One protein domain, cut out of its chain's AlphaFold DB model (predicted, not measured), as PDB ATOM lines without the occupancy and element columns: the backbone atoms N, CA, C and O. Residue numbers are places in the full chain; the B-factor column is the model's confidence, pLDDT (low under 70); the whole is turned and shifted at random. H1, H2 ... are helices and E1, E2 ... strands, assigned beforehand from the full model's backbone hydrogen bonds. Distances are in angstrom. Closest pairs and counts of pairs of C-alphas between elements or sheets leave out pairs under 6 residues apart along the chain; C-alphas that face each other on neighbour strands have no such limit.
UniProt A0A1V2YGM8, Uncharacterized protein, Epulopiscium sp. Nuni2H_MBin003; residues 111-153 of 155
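AT A GLANCE: This is residues 111 to 153 of the 155 residues of an uncharacterized protein of Epulopiscium sp. Nuni2H_MBin003 (UniProt A0A1V2YGM8). Two short helices, H1 and H2, meet at a corner, and residues 111 to 125, ending in the short strand E1, fold back on themselves to make the third side of a small body. The printed part has 43 residues with E1, H1 and H2 in that order; it is mostly helix, though under half of its residues are in named elements. It is compact, with a radius of gyration of the C-alphas of 9.0 A and spans of 23 by 18 by 13 A.

IN THESE COORDINATES: Start at C-alpha 111 at (156.622, 182.024, 153.656); residues 111 to 122 hold no named element. E1 follows, residues 123 to 125, 5.8 A long. Find C-alpha 133 at (150.815, 187.328, 163.886); from there H1 runs to residue 141, 12.4 A. H2, residues 145 to 152, runs 10.5 A to C-alpha 152 at (162.303, 182.797, 156.578).

HOW THE PARTS SIT: H1 and H2 only just touch, with 3 pairs of C-alphas within 8 A, and only at the corner by their tight link; the closest C-alphas, of Ala 139 and Leu 145, are 4.8 A apart. They run opposite ways at a steep tilt of 48 degrees. E1 and H1 are near each other, their closest C-alphas 8.2 A apart. E1 and H2 are only just apart, at 8.2 A between closest C-alphas. E1 pairs with no named strand, but residues 116 to 117 pair antiparallel with it. In H1 and H2 every O i to N i+4 pair is within hydrogen-bond range.

THE WHOLE: The C-alphas farthest apart, of Thr 120 and Glu 133, are 24.0 A apart. The printed part has no cut, and no link is long. Its mean pLDDT is 92.6, and no printed residue is under 70.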
ATOM      1  N   VAL A 111     156.729 183.481 153.590       93.25
ATOM      2  CA  VAL A 111     156.622 182.024 153.656       93.25
ATOM      3  C   VAL A 111     157.887 181.438 154.275       93.25
ATOM      4  O   VAL A 111     158.997 181.839 153.923       93.25
ATOM      5  N   LEU A 112     157.725 180.466 155.169       94.06
ATOM      6  CA  LEU A 112     158.838 179.703 155.720       94.06
ATOM      7  C   LEU A 112     159.525 178.876 154.635       94.06
ATOM      8  O   LEU A 112     158.906 178.041 153.969       94.06
ATOM      9  N   LEU A 113     160.837 179.054 154.497       94.00
ATOM     10  CA  LEU A 113     161.649 178.334 153.517       94.00
ATOM     11  C   LEU A 113     162.069 176.949 154.030       94.00
ATOM     12  O   LEU A 113     162.405 176.064 153.235       94.00
ATOM     13  N   LYS A 114     162.060 176.753 155.355       93.94
ATOM     14  CA  LYS A 114     162.508 175.540 156.058       93.94
ATOM     15  C   LYS A 114     161.672 175.314 157.325       93.94
ATOM     16  O   LYS A 114     161.147 176.269 157.888       93.94
ATOM     17  N   ASP A 115     161.622 174.066 157.784       95.31
ATOM     18  CA  ASP A 115     160.950 173.693 159.034       95.31
ATOM     19  C   ASP A 115     161.640 174.317 160.261       95.31
ATOM     20  O   ASP A 115     162.872 174.476 160.303       95.31
ATOM     21  N   VAL A 116     160.829 174.632 161.270       94.19
ATOM     22  CA  VAL A 116     161.245 175.167 162.573       94.19
ATOM     23  C   VAL A 116     161.009 174.096 163.630       94.19
ATOM     24  O   VAL A 116     159.952 173.466 163.654       94.19
ATOM     25  N   TYR A 117     161.988 173.885 164.503       93.62
ATOM     26  CA  TYR A 117     162.007 172.810 165.485       93.62
ATOM     27  C   TYR A 117     162.178 173.373 166.892       93.62
ATOM     28  O   TYR A 117     162.911 174.332 167.109       93.62
ATOM     29  N   ASN A 118     161.559 172.731 167.872       90.69
ATOM     30  CA  ASN A 118     161.825 173.042 169.270       90.69
ATOM     31  C   ASN A 118     163.150 172.413 169.753       90.69
ATOM     32  O   ASN A 118     163.803 171.636 169.050       90.69
ATOM     33  N   ASN A 119     163.489 172.668 171.018       87.19
ATOM     34  CA  ASN A 119     164.685 172.126 171.675       87.19
ATOM     35  C   ASN A 119     164.692 170.586 171.784       87.19
ATOM     36  O   ASN A 119     165.735 169.996 172.049       87.19
ATOM     37  N   THR A 120     163.546 169.923 171.581       89.69
ATOM     38  CA  THR A 120     163.422 168.456 171.587       89.69
ATOM     39  C   THR A 120     163.403 167.840 170.185       89.69
ATOM     40  O   THR A 120     163.244 166.628 170.055       89.69
ATOM     41  N   GLY A 121     163.573 168.647 169.130       88.69
ATOM     42  CA  GLY A 121     163.587 168.196 167.736       88.69
ATOM     43  C   GLY A 121     162.204 167.960 167.116       88.69
ATOM     44  O   GLY A 121     162.116 167.431 166.009       88.69
ATOM     45  N   LYS A 122     161.112 168.345 167.785       93.44
ATOM     46  CA  LYS A 122     159.761 168.329 167.203       93.44
ATOM     47  C   LYS A 122     159.538 169.558 166.330       93.44
ATOM     48  O   LYS A 122     159.906 170.663 166.717       93.44
ATOM     49  N   ILE A 123     158.882 169.358 165.189       93.81
ATOM     50  CA  ILE A 123     158.492 170.438 164.276       93.81
ATOM     51  C   ILE A 123     157.414 171.296 164.945       93.81
ATOM     52  O   ILE A 123     156.400 170.765 165.403       93.81
ATOM     53  N   LEU A 124     157.650 172.604 164.995       93.75
ATOM     54  CA  LEU A 124     156.694 173.616 165.439       93.75
ATOM     55  C   LEU A 124     155.957 174.237 164.253       93.75
ATOM     56  O   LEU A 124     154.736 174.292 164.273       93.75
ATOM     57  N   PHE A 125     156.701 174.619 163.212       94.50
ATOM     58  CA  PHE A 125     156.165 175.239 161.999       94.50
ATOM     59  C   PHE A 125     156.753 174.563 160.768       94.50
ATOM     60  O   PHE A 125     157.937 174.192 160.755       94.50
ATOM     61  N   ARG A 126     155.929 174.384 159.738       94.69
ATOM     62  CA  ARG A 126     156.306 173.671 158.516       94.69
ATOM     63  C   ARG A 126     156.769 174.626 157.428       94.69
ATOM     64  O   ARG A 126     156.254 175.730 157.255       94.69
ATOM     65  N   LYS A 127     157.704 174.150 156.611       95.06
ATOM     66  CA  LYS A 127     158.058 174.781 155.344       95.06
ATOM     67  C   LYS A 127     156.799 175.008 154.502       95.06
ATOM     68  O   LYS A 127     156.004 174.091 154.304       95.06
ATOM     69  N   GLY A 128     156.676 176.208 153.943       92.50
ATOM     70  CA  GLY A 128     155.530 176.611 153.132       92.50
ATOM     71  C   GLY A 128     154.425 177.330 153.910       92.50
ATOM     72  O   GLY A 128     153.549 177.911 153.276       92.50
ATOM     73  N   GLU A 129     154.469 177.348 155.246       93.81
ATOM     74  CA  GLU A 129     153.529 178.139 156.046       93.81
ATOM     75  C   GLU A 129     153.834 179.635 155.934       93.81
ATOM     76  O   GLU A 129     154.993 180.054 155.879       93.81
ATOM     77  N   GLN A 130     152.775 180.442 155.885       94.56
ATOM     78  CA  GLN A 130     152.880 181.893 155.875       94.56
ATOM     79  C   GLN A 130     152.945 182.413 157.309       94.56
ATOM     80  O   GLN A 130     152.147 182.014 158.148       94.56
ATOM     81  N   ILE A 131     153.872 183.326 157.581       94.06
ATOM     82  CA  ILE A 131     154.063 183.920 158.899       94.06
ATOM     83  C   ILE A 131     152.949 184.922 159.161       94.06
ATOM     84  O   ILE A 131     152.933 186.020 158.597       94.06
ATOM     85  N   THR A 132     152.036 184.527 160.038       94.25
ATOM     86  CA  THR A 132     150.993 185.380 160.597       94.25
ATOM     87  C   THR A 132     151.417 185.933 161.958       94.25
ATOM     88  O   THR A 132     152.512 185.653 162.457       94.25
ATOM     89  N   GLU A 133     150.561 186.752 162.565       91.62
ATOM     90  CA  GLU A 133     150.815 187.328 163.886       91.62
ATOM     91  C   GLU A 133     150.788 186.236 164.959       91.62
ATOM     92  O   GLU A 133     151.643 186.216 165.842       91.62
ATOM     93  N   GLU A 134     149.889 185.261 164.816       92.81
ATOM     94  CA  GLU A 134     149.765 184.123 165.726       92.81
ATOM     95  C   GLU A 134     151.046 183.285 165.751       92.81
ATOM     96  O   GLU A 134     151.528 182.944 166.827       92.81
ATOM     97  N   ILE A 135     151.656 183.027 164.587       93.12
ATOM     98  CA  ILE A 135     152.930 182.297 164.497       93.12
ATOM     99  C   ILE A 135     154.063 183.080 165.167       93.12
ATOM    100  O   ILE A 135     154.930 182.480 165.798       93.12
ATOM    101  N   LEU A 136     154.083 184.414 165.057       92.56
ATOM    102  CA  LEU A 136     155.100 185.242 165.716       92.56
ATOM    103  C   LEU A 136     154.940 185.243 167.239       92.56
ATOM    104  O   LEU A 136     155.941 185.148 167.956       92.56
ATOM    105  N   ILE A 137     153.701 185.317 167.729       92.81
ATOM    106  CA  ILE A 137     153.383 185.215 169.158       92.81
ATOM    107  C   ILE A 137     153.789 183.830 169.670       92.81
ATOM    108  O   ILE A 137     154.594 183.728 170.596       92.81
ATOM    109  N   GLU A 138     153.345 182.768 169.001       93.25
ATOM    110  CA  GLU A 138     153.663 181.387 169.366       93.25
ATOM    111  C   GLU A 138     155.175 181.118 169.318       93.25
ATOM    112  O   GLU A 138     155.729 180.466 170.204       93.25
ATOM    113  N   ALA A 139     155.882 181.651 168.319       92.06
ATOM    114  CA  ALA A 139     157.330 181.506 168.222       92.06
ATOM    115  C   ALA A 139     158.075 182.248 169.339       92.06
ATOM    116  O   ALA A 139     159.159 181.814 169.742       92.06
ATOM    117  N   THR A 140     157.507 183.346 169.839       91.81
ATOM    118  CA  THR A 140     158.039 184.089 170.988       91.81
ATOM    119  C   THR A 140     157.832 183.298 172.277       91.81
ATOM    120  O   THR A 140     158.784 183.108 173.028       91.81
ATOM    121  N   GLU A 141     156.630 182.760 172.493       93.56
ATOM    122  CA  GLU A 141     156.304 181.924 173.657       93.56
ATOM    123  C   GLU A 141     157.119 180.625 173.699       93.56
ATOM    124  O   GLU A 141     157.528 180.172 174.767       93.56
ATOM    125  N   LYS A 142     157.383 180.028 172.532       91.50
ATOM    126  CA  LYS A 142     158.161 178.786 172.394       91.50
ATOM    127  C   LYS A 142     159.667 179.010 172.228       91.50
ATOM    128  O   LYS A 142     160.368 178.070 171.857       91.50
ATOM    129  N   GLU A 143     160.154 180.233 172.452       91.56
ATOM    130  CA  GLU A 143     161.575 180.615 172.364       91.56
ATOM    131  C   GLU A 143     162.259 180.235 171.030       91.56
ATOM    132  O   GLU A 143     163.462 179.985 170.968       91.56
ATOM    133  N   CYS A 144     161.508 180.205 169.925       92.88
ATOM    134  CA  CYS A 144     162.007 179.801 168.604       92.88
ATOM    135  C   CYS A 144     161.964 180.926 167.555       92.88
ATOM    136  O   CYS A 144     162.266 180.687 166.385       92.88
ATOM    137  N   LEU A 145     161.669 182.166 167.964       91.62
ATOM    138  CA  LEU A 145     161.575 183.337 167.082       91.62
ATOM    139  C   LEU A 145     162.831 183.548 166.219       91.62
ATOM    140  O   LEU A 145     162.730 183.813 165.024       91.62
ATOM    141  N   VAL A 146     164.027 183.385 166.792       91.06
ATOM    142  CA  VAL A 146     165.288 183.518 166.039       91.06
ATOM    143  C   VAL A 146     165.389 182.449 164.952       91.06
ATOM    144  O   VAL A 146     165.786 182.741 163.824       91.06
ATOM    145  N   GLN A 147     164.996 181.214 165.267       92.75
ATOM    146  CA  GLN A 147     165.007 180.130 164.296       92.75
ATOM    147  C   GLN A 147     163.978 180.385 163.191       92.75
ATOM    148  O   GLN A 147     164.335 180.271 162.021       92.75
ATOM    149  N   LEU A 148     162.757 180.802 163.542       93.44
ATOM    150  CA  LEU A 148     161.717 181.207 162.593       93.44
ATOM    151  C   LEU A 148     162.258 182.256 161.609       93.44
ATOM    152  O   LEU A 148     162.223 182.038 160.398       93.44
ATOM    153  N   LEU A 149     162.849 183.343 162.116       91.62
ATOM    154  CA  LEU A 149     163.446 184.398 161.291       91.62
ATOM    155  C   LEU A 149     164.516 183.837 160.344       91.62
ATOM    156  O   LEU A 149     164.438 184.039 159.135       91.62
ATOM    157  N   LEU A 150     165.473 183.060 160.854       91.69
ATOM    158  CA  LEU A 150     166.539 182.469 160.035       91.69
ATOM    159  C   LEU A 150     166.027 181.480 158.981       91.69
ATOM    160  O   LEU A 150     166.661 181.305 157.945       91.69
ATOM    161  N   LYS A 151     164.902 180.804 159.230       92.50
ATOM    162  CA  LYS A 151     164.267 179.909 158.251       92.50
ATOM    163  C   LYS A 151     163.353 180.644 157.262       92.50
ATOM    164  O   LYS A 151     162.867 180.016 156.325       92.50
ATOM    165  N   THR A 152     163.123 181.941 157.455       92.00
ATOM    166  CA  THR A 152     162.303 182.797 156.578       92.00
ATOM    167  C   THR A 152     163.143 183.533 155.539       92.00
ATOM    168  O   THR A 152     162.684 183.784 154.428       92.00
ATOM    169  N   TYR A 153     164.368 183.905 155.903       88.62
ATOM    170  CA  TYR A 153     165.284 184.645 155.042       88.62
ATOM    171  C   TYR A 153     166.317 183.698 154.426       88.62
ATOM    172  O   TYR A 153     167.008 182.991 155.155       88.62
TER     173      TYR A 153